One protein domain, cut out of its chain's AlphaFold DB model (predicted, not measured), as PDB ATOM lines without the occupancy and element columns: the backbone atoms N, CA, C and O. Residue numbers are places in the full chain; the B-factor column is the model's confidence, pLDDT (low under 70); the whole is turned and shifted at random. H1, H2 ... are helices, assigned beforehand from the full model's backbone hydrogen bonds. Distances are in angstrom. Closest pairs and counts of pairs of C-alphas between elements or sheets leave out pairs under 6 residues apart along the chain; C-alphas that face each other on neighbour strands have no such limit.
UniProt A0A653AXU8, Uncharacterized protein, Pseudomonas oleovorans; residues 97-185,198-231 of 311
ATOM      1  N   LEU A  97     117.270 118.379 114.483       91.62
ATOM      2  CA  LEU A  97     117.354 118.914 113.121       91.62
ATOM      3  C   LEU A  97     118.722 119.524 112.812       91.62
ATOM      4  O   LEU A  97     119.083 119.597 111.641       91.62
ATOM      5  N   THR A  98     119.505 119.912 113.818       91.94
ATOM      6  CA  THR A  98     120.822 120.544 113.644       91.94
ATOM      7  C   THR A  98     121.785 119.708 112.782       91.94
ATOM      8  O   THR A  98     122.217 120.207 111.736       91.94
ATOM      9  N   PRO A  99     122.105 118.440 113.121       93.25
ATOM     10  CA  PRO A  99     122.993 117.621 112.291       93.25
ATOM     11  C   PRO A  99     122.386 117.291 110.920       93.25
ATOM     12  O   PRO A  99     123.095 117.252 109.913       93.25
ATOM     13  N   LYS A 100     121.061 117.105 110.842       92.56
ATOM     14  CA  LYS A 100     120.363 116.821 109.577       92.56
ATOM     15  C   LYS A 100     120.410 118.016 108.624       92.56
ATOM     16  O   LYS A 100     120.706 117.849 107.444       92.56
ATOM     17  N   ALA A 101     120.180 119.224 109.129       91.38
ATOM     18  CA  ALA A 101     120.272 120.458 108.362       91.38
ATOM     19  C   ALA A 101     121.711 120.717 107.893       91.38
ATOM     20  O   ALA A 101     121.917 121.135 106.754       91.38
ATOM     21  N   ALA A 102     122.710 120.403 108.727       94.62
ATOM     22  CA  ALA A 102     124.115 120.487 108.340       94.62
ATOM     23  C   ALA A 102     124.447 119.545 107.169       94.62
ATOM     24  O   ALA A 102     125.104 119.971 106.218       94.62
ATOM     25  N   LYS A 103     123.921 118.310 107.182       96.44
ATOM     26  CA  LYS A 103     124.102 117.329 106.096       96.44
ATOM     27  C   LYS A 103     123.585 117.834 104.743       96.44
ATOM     28  O   LYS A 103     124.235 117.620 103.725       96.44
ATOM     29  N   TYR A 104     122.446 118.528 104.722       95.25
ATOM     30  CA  TYR A 104     121.811 119.028 103.491       95.25
ATOM     31  C   TYR A 104     122.009 120.533 103.261       95.25
ATOM     32  O   TYR A 104     121.280 121.142 102.479       95.25
ATOM     33  N   LYS A 105     123.009 121.153 103.904       95.62
ATOM     34  CA  LYS A 105     123.213 122.613 103.900       95.62
ATOM     35  C   LYS A 105     123.258 123.224 102.497       95.62
ATOM     36  O   LYS A 105     122.675 124.283 102.285       95.62
ATOM     37  N   SER A 106     123.944 122.580 101.549       95.94
ATOM     38  CA  SER A 106     124.045 123.079 100.167       95.94
ATOM     39  C   SER A 106     122.688 123.069  99.456       95.94
ATOM     40  O   SER A 106     122.268 124.080  98.896       95.94
ATOM     41  N   LEU A 107     121.948 121.961  99.569       95.94
ATOM     42  CA  LEU A 107     120.618 121.821  98.978       95.94
ATOM     43  C   LEU A 107     119.621 122.817  99.586       95.94
ATOM     44  O   LEU A 107     118.896 123.484  98.853       95.94
ATOM     45  N   LEU A 108     119.620 122.972 100.914       93.00
ATOM     46  CA  LEU A 108     118.765 123.942 101.605       93.00
ATOM     47  C   LEU A 108     119.061 125.382 101.171       93.00
ATOM     48  O   LEU A 108     118.133 126.167 101.004       93.00
ATOM     49  N   LYS A 109     120.335 125.725 100.932       95.88
ATOM     50  CA  LYS A 109     120.715 127.033 100.376       95.88
ATOM     51  C   LYS A 109     120.194 127.230  98.955       95.88
ATOM     52  O   LYS A 109     119.668 128.298  98.666       95.88
ATOM     53  N   ALA A 110     120.314 126.221  98.091       97.06
ATOM     54  CA  ALA A 110     119.815 126.297  96.718       97.06
ATOM     55  C   ALA A 110     118.287 126.474  96.679       97.06
ATOM     56  O   ALA A 110     117.788 127.377  96.008       97.06
ATOM     57  N   ILE A 111     117.551 125.678  97.462       95.50
ATOM     58  CA  ILE A 111     116.091 125.800  97.593       95.50
ATOM     59  C   ILE A 111     115.719 127.165  98.181       95.50
ATOM     60  O   ILE A 111     114.836 127.837  97.657       95.50
ATOM     61  N   GLY A 112     116.412 127.609  99.234       94.31
ATOM     62  CA  GLY A 112     116.182 128.916  99.850       94.31
ATOM     63  C   GLY A 112     116.408 130.079  98.882       94.31
ATOM     64  O   GLY A 112     115.600 131.005  98.848       94.31
ATOM     65  N   ALA A 113     117.454 130.017  98.054       96.75
ATOM     66  CA  ALA A 113     117.722 131.020  97.027       96.75
ATOM     67  C   ALA A 113     116.614 131.053  95.965       96.75
ATOM     68  O   ALA A 113     116.086 132.126  95.671       96.75
ATOM     69  N   LEU A 114     116.201 129.888  95.452       97.12
ATOM     70  CA  LEU A 114     115.106 129.786  94.483       97.12
ATOM     71  C   LEU A 114     113.792 130.339  95.056       97.12
ATOM     72  O   LEU A 114     113.149 131.177  94.428       97.12
ATOM     73  N   LEU A 115     113.431 129.932  96.278       95.81
ATOM     74  CA  LEU A 115     112.242 130.431  96.972       95.81
ATOM     75  C   LEU A 115     112.298 131.945  97.188       95.81
ATOM     76  O   LEU A 115     111.287 132.617  97.009       95.81
ATOM     77  N   THR A 116     113.470 132.492  97.520       96.19
ATOM     78  CA  THR A 116     113.652 133.940  97.692       96.19
ATOM     79  C   THR A 116     113.347 134.692  96.398       96.19
ATOM     80  O   THR A 116     112.626 135.687  96.436       96.19
ATOM     81  N   VAL A 117     113.827 134.202  95.250       97.50
ATOM     82  CA  VAL A 117     113.543 134.811  93.937       97.50
ATOM     83  C   VAL A 117     112.054 134.730  93.601       97.50
ATOM     84  O   VAL A 117     111.464 135.737  93.199       97.50
ATOM     85  N   CYS A 118     111.423 133.569  93.809       97.25
ATOM     86  CA  CYS A 118     109.987 133.396  93.578       97.25
ATOM     87  C   CYS A 118     109.167 134.351  94.453       97.25
ATOM     88  O   CYS A 118     108.343 135.100  93.936       97.25
ATOM     89  N   ILE A 119     109.442 134.389  95.759       96.69
ATOM     90  CA  ILE A 119     108.717 135.237  96.709       96.69
ATOM     91  C   ILE A 119     108.936 136.718  96.403       96.69
ATOM     92  O   ILE A 119     107.965 137.473  96.415       96.69
ATOM     93  N   ALA A 120     110.158 137.151  96.084       96.56
ATOM     94  CA  ALA A 120     110.429 138.537  95.704       96.56
ATOM     95  C   ALA A 120     109.646 138.941  94.442       96.56
ATOM     96  O   ALA A 120     109.019 140.001  94.406       96.56
ATOM     97  N   THR A 121     109.608 138.063  93.437       97.31
ATOM     98  CA  THR A 121     108.853 138.288  92.195       97.31
ATOM     99  C   THR A 121     107.351 138.390  92.467       97.31
ATOM    100  O   THR A 121     106.709 139.352  92.053       97.31
ATOM    101  N   THR A 122     106.794 137.446  93.229       96.94
ATOM    102  CA  THR A 122     105.379 137.447  93.619       96.94
ATOM    103  C   THR A 122     105.026 138.667  94.476       96.94
ATOM    104  O   THR A 122     103.978 139.274  94.271       96.94
ATOM    105  N   SER A 123     105.921 139.091  95.375       97.12
ATOM    106  CA  SER A 123     105.744 140.300  96.194       97.12
ATOM    107  C   SER A 123     105.606 141.548  95.337       97.12
ATOM    108  O   SER A 123     104.710 142.356  95.575       97.12
ATOM    109  N   LYS A 124     106.462 141.695  94.319       97.56
ATOM    110  CA  LYS A 124     106.392 142.818  93.384       97.56
ATOM    111  C   LYS A 124     105.075 142.811  92.605       97.56
ATOM    112  O   LYS A 124     104.396 143.828  92.572       97.56
ATOM    113  N   ILE A 125     104.680 141.664  92.045       97.81
ATOM    114  CA  ILE A 125     103.422 141.532  91.284       97.81
ATOM    115  C   ILE A 125     102.215 141.923  92.148       97.81
ATOM    116  O   ILE A 125     101.366 142.695  91.706       97.81
ATOM    117  N   HIS A 126     102.148 141.434  93.389       96.75
ATOM    118  CA  HIS A 126     101.061 141.793  94.301       96.75
ATOM    119  C   HIS A 126     101.113 143.252  94.752       96.75
ATOM    120  O   HIS A 126     100.058 143.851  94.931       96.75
ATOM    121  N   SER A 127     102.304 143.836  94.903       97.62
ATOM    122  CA  SER A 127     102.448 145.268  95.199       97.62
ATOM    123  C   SER A 127     101.888 146.115  94.058       97.62
ATOM    124  O   SER A 127     101.092 147.018  94.300       97.62
ATOM    125  N   ASP A 128     102.246 145.786  92.815       97.94
ATOM    126  CA  ASP A 128     101.797 146.513  91.628       97.94
ATOM    127  C   ASP A 128     100.273 146.404  91.452       97.94
ATOM    128  O   ASP A 128      99.601 147.403  91.189       97.94
ATOM    129  N   MET A 129      99.723 145.204  91.664       97.19
ATOM    130  CA  MET A 129      98.282 144.946  91.640       97.19
ATOM    131  C   MET A 129      97.548 145.722  92.738       97.19
ATOM    132  O   MET A 129      96.557 146.383  92.445       97.19
ATOM    133  N   ALA A 130      98.051 145.691  93.975       96.56
ATOM    134  CA  ALA A 130      97.438 146.397  95.095       96.56
ATOM    135  C   ALA A 130      97.439 147.916  94.883       96.56
ATOM    136  O   ALA A 130      96.443 148.571  95.167       96.56
ATOM    137  N   ILE A 131      98.524 148.488  94.346       97.62
ATOM    138  CA  ILE A 131      98.565 149.918  94.014       97.62
ATOM    139  C   ILE A 131      97.522 150.236  92.947       97.62
ATOM    140  O   ILE A 131      96.748 151.176  93.124       97.62
ATOM    141  N   ALA A 132      97.466 149.448  91.871       97.62
ATOM    142  CA  ALA A 132      96.516 149.669  90.788       97.62
ATOM    143  C   ALA A 132      95.058 149.562  91.249       97.62
ATOM    144  O   ALA A 132      94.250 150.419  90.899       97.62
ATOM    145  N   GLU A 133      94.733 148.557  92.062       96.88
ATOM    146  CA  GLU A 133      93.386 148.342  92.593       96.88
ATOM    147  C   GLU A 133      92.976 149.441  93.581       96.88
ATOM    148  O   GLU A 133      91.885 149.995  93.465       96.88
ATOM    149  N   LEU A 134      93.852 149.796  94.526       96.44
ATOM    150  CA  LEU A 134      93.512 150.719  95.613       96.44
ATOM    151  C   LEU A 134      93.553 152.191  95.192       96.44
ATOM    152  O   LEU A 134      92.758 152.992  95.677       96.44
ATOM    153  N   THR A 135      94.471 152.567  94.298       96.38
ATOM    154  CA  THR A 135      94.650 153.970  93.877       96.38
ATOM    155  C   THR A 135      94.017 154.286  92.524       96.38
ATOM    156  O   THR A 135      93.857 155.456  92.169       96.38
ATOM    157  N   GLY A 136      93.710 153.261  91.722       96.56
ATOM    158  CA  GLY A 136      93.333 153.419  90.320       96.56
ATOM    159  C   GLY A 136      94.471 153.926  89.421       96.56
ATOM    160  O   GLY A 136      94.206 154.335  88.286       96.56
ATOM    161  N   LEU A 137      95.720 153.965  89.902       95.81
ATOM    162  CA  LEU A 137      96.900 154.456  89.180       95.81
ATOM    163  C   LEU A 137      97.861 153.317  88.831       95.81
ATOM    164  O   LEU A 137      97.989 152.361  89.593       95.81
ATOM    165  N   PRO A 138      98.588 153.406  87.704       96.25
ATOM    166  CA  PRO A 138      99.639 152.443  87.412       96.25
ATOM    167  C   PRO A 138     100.756 152.543  88.462       96.25
ATOM    168  O   PRO A 138     101.247 153.632  88.754       96.25
ATOM    169  N   ALA A 139     101.222 151.404  88.981       96.12
ATOM    170  CA  ALA A 139     102.248 151.356  90.032       96.12
ATOM    171  C   ALA A 139     103.555 152.088  89.668       96.12
ATOM    172  O   ALA A 139     104.226 152.643  90.533       96.12
ATOM    173  N   GLN A 140     103.876 152.158  88.373       96.31
ATOM    174  CA  GLN A 140     105.046 152.862  87.841       96.31
ATOM    175  C   GLN A 140     105.006 154.382  88.082       96.31
ATOM    176  O   GLN A 140     106.054 155.026  88.079       96.31
ATOM    177  N   GLU A 141     103.819 154.966  88.281       95.62
ATOM    178  CA  GLU A 141     103.666 156.382  88.640       95.62
ATOM    179  C   GLU A 141     103.909 156.630  90.139       95.62
ATOM    180  O   GLU A 141     104.101 157.777  90.536       95.62
ATOM    181  N   LEU A 142     103.976 155.572  90.959       96.69
ATOM    182  CA  LEU A 142     104.169 155.630  92.412       96.69
ATOM    183  C   LEU A 142     105.359 154.746  92.856       96.69
ATOM    184  O   LEU A 142     105.178 153.799  93.631       96.69
ATOM    185  N   PRO A 143     106.600 155.041  92.416       95.88
ATOM    186  CA  PRO A 143     107.764 154.187  92.681       95.88
ATOM    187  C   PRO A 143     108.080 154.033  94.179       95.88
ATOM    188  O   PRO A 143     108.522 152.965  94.607       95.88
ATOM    189  N   GLY A 144     107.811 155.066  94.988       96.00
ATOM    190  CA  GLY A 144     107.958 155.004  96.448       96.00
ATOM    191  C   GLY A 144     107.030 153.966  97.085       96.00
ATOM    192  O   GLY A 144     107.483 153.141  97.881       96.00
ATOM    193  N   ALA A 145     105.762 153.931  96.660       97.19
ATOM    194  CA  ALA A 145     104.805 152.923  97.109       97.19
ATOM    195  C   ALA A 145     105.177 151.520  96.634       97.19
ATOM    196  O   ALA A 145     105.106 150.580  97.421       97.19
ATOM    197  N   GLN A 146     105.631 151.368  95.388       97.19
ATOM    198  CA  GLN A 146     106.049 150.070  94.861       97.19
ATOM    199  C   GLN A 146     107.189 149.458  95.692       97.19
ATOM    200  O   GLN A 146     107.107 148.294  96.094       97.19
ATOM    201  N   LEU A 147     108.227 150.247  95.994       97.31
ATOM    202  CA  LEU A 147     109.353 149.810  96.822       97.31
ATOM    203  C   LEU A 147     108.892 149.452  98.242       97.31
ATOM    204  O   LEU A 147     109.212 148.376  98.750       97.31
ATOM    205  N   PHE A 148     108.128 150.345  98.876       97.62
ATOM    206  CA  PHE A 148     107.716 150.193 100.268       97.62
ATOM    207  C   PHE A 148     106.738 149.029 100.472       97.62
ATOM    208  O   PHE A 148     106.899 148.238 101.402       97.62
ATOM    209  N   LEU A 149     105.760 148.865  99.577       97.12
ATOM    210  CA  LEU A 149     104.844 147.730  99.627       97.12
ATOM    211  C   LEU A 149     105.561 146.413  99.364       97.12
ATOM    212  O   LEU A 149     105.303 145.455 100.088       97.12
ATOM    213  N   THR A 150     106.493 146.364  98.407       97.25
ATOM    214  CA  THR A 150     107.284 145.148  98.162       97.25
ATOM    215  C   THR A 150     108.056 144.762  99.423       97.25
ATOM    216  O   THR A 150     108.013 143.606  99.840       97.25
ATOM    217  N   PHE A 151     108.679 145.741 100.089       96.75
ATOM    218  CA  PHE A 151     109.400 145.537 101.344       96.75
ATOM    219  C   PHE A 151     108.518 144.958 102.467       96.75
ATOM    220  O   PHE A 151     108.971 144.075 103.191       96.75
ATOM    221  N   ILE A 152     107.259 145.393 102.596       96.06
ATOM    222  CA  ILE A 152     106.317 144.877 103.610       96.06
ATOM    223  C   ILE A 152     105.705 143.526 103.199       96.06
ATOM    224  O   ILE A 152     105.517 142.631 104.031       96.06
ATOM    225  N   LEU A 153     105.376 143.352 101.918       95.56
ATOM    226  CA  LEU A 153     104.710 142.153 101.414       95.56
ATOM    227  C   LEU A 153     105.653 140.952 101.352       95.56
ATOM    228  O   LEU A 153     105.209 139.845 101.636       95.56
ATOM    229  N   THR A 154     106.946 141.135 101.079       96.62
ATOM    230  CA  THR A 154     107.921 140.032 101.057       96.62
ATOM    231  C   THR A 154     107.976 139.208 102.352       96.62
ATOM    232  O   THR A 154     107.768 137.993 102.272       96.62
ATOM    233  N   PRO A 155     108.201 139.783 103.550       96.38
ATOM    234  CA  PRO A 155     108.171 139.008 104.791       96.38
ATOM    235  C   PRO A 155     106.774 138.442 105.088       96.38
ATOM    236  O   PRO A 155     106.661 137.349 105.642       96.38
ATOM    237  N   THR A 156     105.711 139.134 104.669       95.19
ATOM    238  CA  THR A 156     104.331 138.651 104.818       95.19
ATOM    239  C   THR A 156     104.087 137.388 103.986       95.19
ATOM    240  O   THR A 156     103.566 136.403 104.501       95.19
ATOM    241  N   ILE A 157     104.515 137.369 102.723       96.12
ATOM    242  CA  ILE A 157     104.390 136.206 101.835       96.12
ATOM    243  C   ILE A 157     105.261 135.051 102.334       96.12
ATOM    244  O   ILE A 157     104.800 133.912 102.328       96.12
ATOM    245  N   TRP A 158     106.469 135.323 102.843       96.25
ATOM    246  CA  TRP A 158     107.284 134.310 103.528       96.25
ATOM    247  C   TRP A 158     106.536 133.665 104.692       96.25
ATOM    248  O   TRP A 158     106.469 132.439 104.786       96.25
ATOM    249  N   PHE A 159     105.947 134.484 105.563       94.69
ATOM    250  CA  PHE A 159     105.168 134.004 106.696       94.69
ATOM    251  C   PHE A 159     103.977 133.143 106.251       94.69
ATOM    252  O   PHE A 159     103.766 132.063 106.805       94.69
ATOM    253  N   LEU A 160     103.233 133.574 105.226       94.75
ATOM    254  CA  LEU A 160     102.106 132.819 104.670       94.75
ATOM    255  C   LEU A 160     102.558 131.488 104.052       94.75
ATOM    256  O   LEU A 160     101.943 130.455 104.309       94.75
ATOM    257  N   ALA A 161     103.652 131.491 103.288       94.81
ATOM    258  CA  ALA A 161     104.205 130.292 102.664       94.81
ATOM    259  C   ALA A 161     104.667 129.270 103.713       94.81
ATOM    260  O   ALA A 161     104.307 128.096 103.634       94.81
ATOM    261  N   ILE A 162     105.405 129.715 104.737       93.88
ATOM    262  CA  ILE A 162     105.838 128.856 105.848       93.88
ATOM    263  C   ILE A 162     104.621 128.316 106.600       93.88
ATOM    264  O   ILE A 162     104.551 127.117 106.852       93.88
ATOM    265  N   SER A 163     103.644 129.169 106.918       94.31
ATOM    266  CA  SER A 163     102.422 128.760 107.620       94.31
ATOM    267  C   SER A 163     101.642 127.700 106.847       94.31
ATOM    268  O   SER A 163     101.177 126.727 107.439       94.31
ATOM    269  N   PHE A 164     101.535 127.852 105.525       93.75
ATOM    270  CA  PHE A 164     100.884 126.878 104.655       93.75
ATOM    271  C   PHE A 164     101.628 125.538 104.652       93.75
ATOM    272  O   PHE A 164     101.026 124.502 104.930       93.75
ATOM    273  N   VAL A 165     102.947 125.553 104.426       93.75
ATOM    274  CA  VAL A 165     103.781 124.340 104.414       93.75
ATOM    275  C   VAL A 165     103.733 123.617 105.761       93.75
ATOM    276  O   VAL A 165     103.532 122.404 105.804       93.75
ATOM    277  N   VAL A 166     103.861 124.353 106.867       91.69
ATOM    278  CA  VAL A 166     103.742 123.816 108.230       91.69
ATOM    279  C   VAL A 166     102.363 123.198 108.443       91.69
ATOM    280  O   VAL A 166     102.277 122.068 108.922       91.69
ATOM    281  N   GLY A 167     101.293 123.888 108.041       89.94
ATOM    282  CA  GLY A 167      99.929 123.373 108.102       89.94
ATOM    283  C   GLY A 167      99.792 122.033 107.376       89.94
ATOM    284  O   GLY A 167      99.387 121.045 107.989       89.94
ATOM    285  N   CYS A 168     100.225 121.966 106.113       90.62
ATOM    286  CA  CYS A 168     100.175 120.754 105.293       90.62
ATOM    287  C   CYS A 168     100.996 119.591 105.871       90.62
ATOM    288  O   CYS A 168     100.515 118.462 105.878       90.62
ATOM    289  N   ILE A 169     102.212 119.847 106.367       92.81
ATOM    290  CA  ILE A 169     103.090 118.808 106.939       92.81
ATOM    291  C   ILE A 169     102.585 118.342 108.308       92.81
ATOM    292  O   ILE A 169     102.742 117.178 108.674       92.81
ATOM    293  N   SER A 170     101.968 119.235 109.078       91.12
ATOM    294  CA  SER A 170     101.562 118.926 110.445       91.12
ATOM    295  C   SER A 170     100.451 117.902 110.542       91.12
ATOM    296  O   SER A 170     100.523 117.048 111.410       91.12
ATOM    297  N   ILE A 171      99.469 117.925 109.642       87.00
ATOM    298  CA  ILE A 171      98.350 116.976 109.665       87.00
ATOM    299  C   ILE A 171      98.845 115.514 109.628       87.00
ATOM    300  O   ILE A 171      98.555 114.775 110.574       87.00
ATOM    301  N   PRO A 172      99.626 115.073 108.617       90.75
ATOM    302  CA  PRO A 172     100.117 113.699 108.575       90.75
ATOM    303  C   PRO A 172     101.113 113.399 109.699       90.75
ATOM    304  O   PRO A 172     101.112 112.293 110.233       90.75
ATOM    305  N   LEU A 173     101.942 114.368 110.101       89.44
ATOM    306  CA  LEU A 173     102.938 114.161 111.152       89.44
ATOM    307  C   LEU A 173     102.295 113.977 112.532       89.44
ATOM    308  O   LEU A 173     102.688 113.094 113.290       89.44
ATOM    309  N   THR A 174     101.272 114.770 112.836       84.19
ATOM    310  CA  THR A 174     100.453 114.668 114.045       84.19
ATOM    311  C   THR A 174      99.728 113.322 114.090       84.19
ATOM    312  O   THR A 174      99.726 112.675 115.136       84.19
ATOM    313  N   LEU A 175      99.184 112.850 112.960       82.56
ATOM    314  CA  LEU A 175      98.562 111.524 112.861       82.56
ATOM    315  C   LEU A 175      99.580 110.395 113.087       82.56
ATOM    316  O   LEU A 175      99.320 109.472 113.856       82.56
ATOM    317  N   LEU A 176     100.759 110.491 112.467       88.69
ATOM    318  CA  LEU A 176     101.843 109.524 112.637       88.69
ATOM    319  C   LEU A 176     102.308 109.452 114.099       88.69
ATOM    320  O   LEU A 176     102.449 108.359 114.641       88.69
ATOM    321  N   LEU A 177     102.525 110.603 114.746       83.88
ATOM    322  CA  LEU A 177     102.929 110.676 116.154       83.88
ATOM    323  C   LEU A 177     101.869 110.071 117.079       83.88
ATOM    324  O   LEU A 177     102.229 109.374 118.024       83.88
ATOM    325  N   LEU A 178     100.586 110.295 116.785       79.75
ATOM    326  CA  LEU A 178      99.478 109.711 117.535       79.75
ATOM    327  C   LEU A 178      99.454 108.180 117.402       79.75
ATOM    328  O   LEU A 178      99.461 107.482 118.412       79.75
ATOM    329  N   ILE A 179      99.484 107.656 116.169       83.38
ATOM    330  CA  ILE A 179      99.490 106.207 115.900       83.38
ATOM    331  C   ILE A 179     100.706 105.549 116.551       83.38
ATOM    332  O   ILE A 179     100.590 104.502 117.186       83.38
ATOM    333  N   TRP A 180     101.878 106.169 116.421       84.06
ATOM    334  CA  TRP A 180     103.111 105.636 116.981       84.06
ATOM    335  C   TRP A 180     103.125 105.684 118.515       84.06
ATOM    336  O   TRP A 180     103.633 104.754 119.142       84.06
ATOM    337  N   GLY A 181     102.517 106.709 119.121       78.50
ATOM    338  CA  GLY A 181     102.272 106.776 120.562       78.50
ATOM    339  C   GLY A 181     101.409 105.611 121.046       78.50
ATOM    340  O   GLY A 181     101.849 104.847 121.902       78.50
ATOM    341  N   ILE A 182     100.247 105.402 120.418       79.12
ATOM    342  CA  ILE A 182      99.328 104.295 120.741       79.12
ATOM    343  C   ILE A 182     100.013 102.937 120.555       79.12
ATOM    344  O   ILE A 182      99.924 102.072 121.423       79.12
ATOM    345  N   TYR A 183     100.731 102.744 119.446       85.38
ATOM    346  CA  TYR A 183     101.454 101.502 119.167       85.38
ATOM    347  C   TYR A 183     102.520 101.204 120.230       85.38
ATOM    348  O   TYR A 183     102.654 100.065 120.684       85.38
ATOM    349  N   LYS A 184     103.286 102.222 120.639       81.25
ATOM    350  CA  LYS A 184     104.338 102.078 121.651       81.25
ATOM    351  C   LYS A 184     103.756 101.775 123.030       81.25
ATOM    352  O   LYS A 184     104.327 100.946 123.736       81.25
ATOM    353  N   ASP A 185     102.644 102.413 123.384       75.50
ATOM    354  CA  ASP A 185     101.946 102.165 124.645       75.50
ATOM    355  C   ASP A 185     101.313 100.768 124.663       75.50
ATOM    356  O   ASP A 185     101.461 100.056 125.650       75.50
ATOM    357  N   SER A 198     107.691 108.840 126.822       70.38
ATOM    358  CA  SER A 198     106.279 108.993 126.433       70.38
ATOM    359  C   SER A 198     105.816 110.454 126.540       70.38
ATOM    360  O   SER A 198     105.307 111.011 125.566       70.38
ATOM    361  N   ALA A 199     106.129 111.134 127.653       75.12
ATOM    362  CA  ALA A 199     105.793 112.551 127.854       75.12
ATOM    363  C   ALA A 199     106.388 113.463 126.764       75.12
ATOM    364  O   ALA A 199     105.733 114.387 126.282       75.12
ATOM    365  N   ARG A 200     107.608 113.158 126.311       82.25
ATOM    366  CA  ARG A 200     108.288 113.884 125.231       82.25
ATOM    367  C   ARG A 200     107.537 113.800 123.898       82.25
ATOM    368  O   ARG A 200     107.426 114.797 123.184       82.25
ATOM    369  N   HIS A 201     107.016 112.621 123.560       83.50
ATOM    370  CA  HIS A 201     106.260 112.395 122.326       83.50
ATOM    371  C   HIS A 201     104.900 113.095 122.359       83.50
ATOM    372  O   HIS A 201     104.540 113.762 121.390       83.50
ATOM    373  N   VAL A 202     104.203 113.029 123.498       82.75
ATOM    374  CA  VAL A 202     102.954 113.772 123.716       82.75
ATOM    375  C   VAL A 202     103.202 115.274 123.607       82.75
ATOM    376  O   VAL A 202     102.509 115.954 122.857       82.75
ATOM    377  N   CYS A 203     104.238 115.804 124.264       87.56
ATOM    378  CA  CYS A 203     104.556 117.227 124.174       87.56
ATOM    379  C   CYS A 203     104.917 117.656 122.744       87.56
ATOM    380  O   CYS A 203     104.568 118.761 122.341       87.56
ATOM    381  N   ALA A 204     105.587 116.807 121.956       90.44
ATOM    382  CA  ALA A 204     105.891 117.101 120.551       90.44
ATOM    383  C   ALA A 204     104.625 117.135 119.690       90.44
ATOM    384  O   ALA A 204     104.470 118.029 118.862       90.44
ATOM    385  N   TRP A 205     103.693 116.217 119.933       88.56
ATOM    386  CA  TRP A 205     102.385 116.214 119.287       88.56
ATOM    387  C   TRP A 205     101.568 117.474 119.626       88.56
ATOM    388  O   TRP A 205     101.052 118.138 118.721       88.56
ATOM    389  N   VAL A 206     101.522 117.859 120.909       88.69
ATOM    390  CA  VAL A 206     100.873 119.100 121.366       88.69
ATOM    391  C   VAL A 206     101.540 120.315 120.720       88.69
ATOM    392  O   VAL A 206     100.858 121.128 120.101       88.69
ATOM    393  N   ALA A 207     102.869 120.417 120.794       92.69
ATOM    394  CA  ALA A 207     103.624 121.528 120.222       92.69
ATOM    395  C   ALA A 207     103.394 121.668 118.714       92.69
ATOM    396  O   ALA A 207     103.127 122.773 118.254       92.69
ATOM    397  N   MET A 208     103.423 120.566 117.953       92.62
ATOM    398  CA  MET A 208     103.166 120.588 116.509       92.62
ATOM    399  C   MET A 208     101.753 121.080 116.192       92.62
ATOM    400  O   MET A 208     101.566 121.917 115.312       92.62
ATOM    401  N   THR A 209     100.762 120.591 116.937       89.31
ATOM    402  CA  THR A 209      99.360 120.967 116.735       89.31
ATOM    403  C   THR A 209      99.141 122.453 117.022       89.31
ATOM    404  O   THR A 209      98.585 123.164 116.186       89.31
ATOM    405  N   TYR A 210      99.630 122.953 118.162       89.75
ATOM    406  CA  TYR A 210      99.514 124.371 118.509       89.75
ATOM    407  C   TYR A 210     100.296 125.267 117.554       89.75
ATOM    408  O   TYR A 210      99.758 126.276 117.106       89.75
ATOM    409  N   PHE A 211     101.524 124.888 117.196       93.75
ATOM    410  CA  PHE A 211     102.343 125.632 116.243       93.75
ATOM    411  C   PHE A 211     101.601 125.839 114.917       93.75
ATOM    412  O   PHE A 211     101.440 126.974 114.466       93.75
ATOM    413  N   SER A 212     101.048 124.769 114.343       92.38
ATOM    414  CA  SER A 212     100.283 124.848 113.098       92.38
ATOM    415  C   SER A 212      99.009 125.666 113.219       92.38
ATOM    416  O   SER A 212      98.737 126.506 112.362       92.38
ATOM    417  N   ILE A 213      98.222 125.444 114.275       90.44
ATOM    418  CA  ILE A 213      96.962 126.166 114.468       90.44
ATOM    419  C   ILE A 213      97.225 127.662 114.640       90.44
ATOM    420  O   ILE A 213      96.541 128.469 114.010       90.44
ATOM    421  N   ILE A 214      98.221 128.049 115.440       91.06
ATOM    422  CA  ILE A 214      98.575 129.457 115.660       91.06
ATOM    423  C   ILE A 214      99.030 130.098 114.342       91.06
ATOM    424  O   ILE A 214      98.489 131.136 113.959       91.06
ATOM    425  N   MET A 215      99.945 129.459 113.603       92.81
ATOM    426  CA  MET A 215     100.447 129.956 112.313       92.81
ATOM    427  C   MET A 215      99.327 130.142 111.278       92.81
ATOM    428  O   MET A 215      99.220 131.200 110.647       92.81
ATOM    429  N   LEU A 216      98.437 129.154 111.138       90.94
ATOM    430  CA  LEU A 216      97.285 129.227 110.234       90.94
ATOM    431  C   LEU A 216      96.275 130.294 110.673       90.94
ATOM    432  O   LEU A 216      95.759 131.036 109.837       90.94
ATOM    433  N   THR A 217      96.022 130.420 111.977       89.12
ATOM    434  CA  THR A 217      95.100 131.428 112.519       89.12
ATOM    435  C   THR A 217      95.621 132.835 112.241       89.12
ATOM    436  O   THR A 217      94.885 133.669 111.709       89.12
ATOM    437  N   MET A 218      96.903 133.088 112.519       88.50
ATOM    438  CA  MET A 218      97.556 134.366 112.225       88.50
ATOM    439  C   MET A 218      97.517 134.683 110.726       88.50
ATOM    440  O   MET A 218      97.132 135.788 110.343       88.50
ATOM    441  N   SER A 219      97.817 133.697 109.876       92.75
ATOM    442  CA  SER A 219      97.747 133.830 108.415       92.75
ATOM    443  C   SER A 219      96.342 134.188 107.931       92.75
ATOM    444  O   SER A 219      96.173 135.115 107.140       92.75
ATOM    445  N   SER A 220      95.313 133.521 108.461       90.69
ATOM    446  CA  SER A 220      93.919 133.813 108.115       90.69
ATOM    447  C   SER A 220      93.507 135.235 108.507       90.69
ATOM    448  O   SER A 220      92.732 135.867 107.797       90.69
ATOM    449  N   GLY A 221      94.048 135.760 109.613       89.38
ATOM    450  CA  GLY A 221      93.819 137.133 110.054       89.38
ATOM    451  C   GLY A 221      94.421 138.166 109.101       89.38
ATOM    452  O   GLY A 221      93.752 139.145 108.779       89.38
ATOM    453  N   ILE A 222      95.641 137.917 108.618       90.62
ATOM    454  CA  ILE A 222      96.344 138.788 107.661       90.62
ATOM    455  C   ILE A 222      95.597 138.856 106.322       90.62
ATOM    456  O   ILE A 222      95.495 139.930 105.734       90.62
ATOM    457  N   LEU A 223      95.026 137.737 105.868       91.69
ATOM    458  CA  LEU A 223      94.306 137.645 104.592       91.69
ATOM    459  C   LEU A 223      92.904 138.281 104.608       91.69
ATOM    460  O   LEU A 223      92.261 138.381 103.562       91.69
ATOM    461  N   LYS A 224      92.397 138.730 105.766       92.69
ATOM    462  CA  LYS A 224      91.096 139.411 105.831       92.69
ATOM    463  C   LYS A 224      91.169 140.758 105.114       92.69
ATOM    464  O   LYS A 224      91.953 141.619 105.502       92.69
ATOM    465  N   LYS A 225      90.267 140.973 104.150       89.88
ATOM    466  CA  LYS A 225      90.155 142.205 103.347       89.88
ATOM    467  C   LYS A 225      90.244 143.486 104.184       89.88
ATOM    468  O   LYS A 225      91.173 144.272 104.031       89.88
ATOM    469  N   ASN A 226      89.377 143.601 105.188       89.19
ATOM    470  CA  ASN A 226      89.326 144.763 106.084       89.19
ATOM    471  C   ASN A 226      90.627 145.008 106.875       89.19
ATOM    472  O   ASN A 226      90.857 146.114 107.355       89.19
ATOM    473  N   PHE A 227      91.458 143.978 107.069       88.25
ATOM    474  CA  PHE A 227      92.710 144.089 107.814       88.25
ATOM    475  C   PHE A 227      93.845 144.630 106.942       88.25
ATOM    476  O   PHE A 227      94.618 145.471 107.418       88.25
ATOM    477  N   TYR A 228      93.971 144.139 105.705       91.69
ATOM    478  CA  TYR A 228      95.071 144.534 104.830       91.69
ATOM    479  C   TYR A 228      94.768 145.821 104.060       91.69
ATOM    480  O   TYR A 228      95.658 146.659 103.990       91.69
ATOM    481  N   GLU A 229      93.545 146.052 103.561       94.31
ATOM    482  CA  GLU A 229      93.247 147.220 102.708       94.31
ATOM    483  C   GLU A 229      93.558 148.540 103.410       94.31
ATOM    484  O   GLU A 229      94.326 149.350 102.899       94.31
ATOM    485  N   LYS A 230      93.057 148.719 104.639       95.38
ATOM    486  CA  LYS A 230      93.324 149.923 105.437       95.38
ATOM    487  C   LYS A 230      94.823 150.147 105.663       95.38
ATOM    488  O   LYS A 230      95.303 151.278 105.628       95.38
ATOM    489  N   ARG A 231      95.580 149.071 105.897       95.38
ATOM    490  CA  ARG A 231      97.035 149.152 106.098       95.38
ATOM    491  C   ARG A 231      97.778 149.457 104.805       95.38
ATOM    492  O   ARG A 231      98.709 150.252 104.848       95.38
TER     493      ARG A 231
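What this domain is: This is residues 97 to 185 and 198 to 231 of the 311 residues of an uncharacterized protein of Pseudomonas oleovorans (UniProt A0A653AXU8). One very long helix, H3, makes the long axis of a flat, loose assembly of helices; H4 runs back beside it, and H2 crosses its beginning steeply. The first part of H2 and the short H1 stick out as a free arm, residues 97 to 114, and the short H5 follows the last turn of H4. The printed part has 123 residues with five named helices, H1 to H5 in order, and no named strand: all helix. It is loose, with a radius of gyration of the C-alphas of 19.4 A and spans of 65 by 37 by 16 A.

How they stand to each other: Start at H3, residues 143 to 185, which has a kink of 33 degrees near residue 170. H4, residues 198 to 222, touches it, opposite ways at a shallow tilt of 29 degrees; look at their closest C-alphas, Gly 167 and Ser 212, 5.2 A apart. H2, residues 105 to 135, touches H3 with residues 119 to 131 alone, opposite ways at a steep tilt of 51 degrees; the closest C-alphas, Ser 123 and Thr 154, are 5.3 A apart. H2 and H4 are apart. H5, residues 225 to 231, is close to H4 but not clearly touching, closest at the C-alphas of Ile 222 and Tyr 228, 6.5 A. H1, residues 97 to 103, is close to H2 but not clearly touching, closest at the C-alphas of Ala 101 and Leu 108, 7.8 A. Every O i to N i+4 pair is within hydrogen-bond range in H1, H2 and H4, against 35 of 39 in H3 and 1 of 3 in H5, where 2 of 4 O i to N i+3 pairs are.

Where its parts are: Find C-alpha 143 at (107.764, 154.187, 92.681); H3 runs 61.3 A to C-alpha 185 at (101.946, 102.165, 124.645). H2 measures 43.6 A and H4 36.6 A.

The domain as a whole: Residues 186 to 197 are not printed; C-alphas 185 and 198 are 8.3 A apart across this cut. No link printed whole is long, and no printed residue is under 70 in pLDDT.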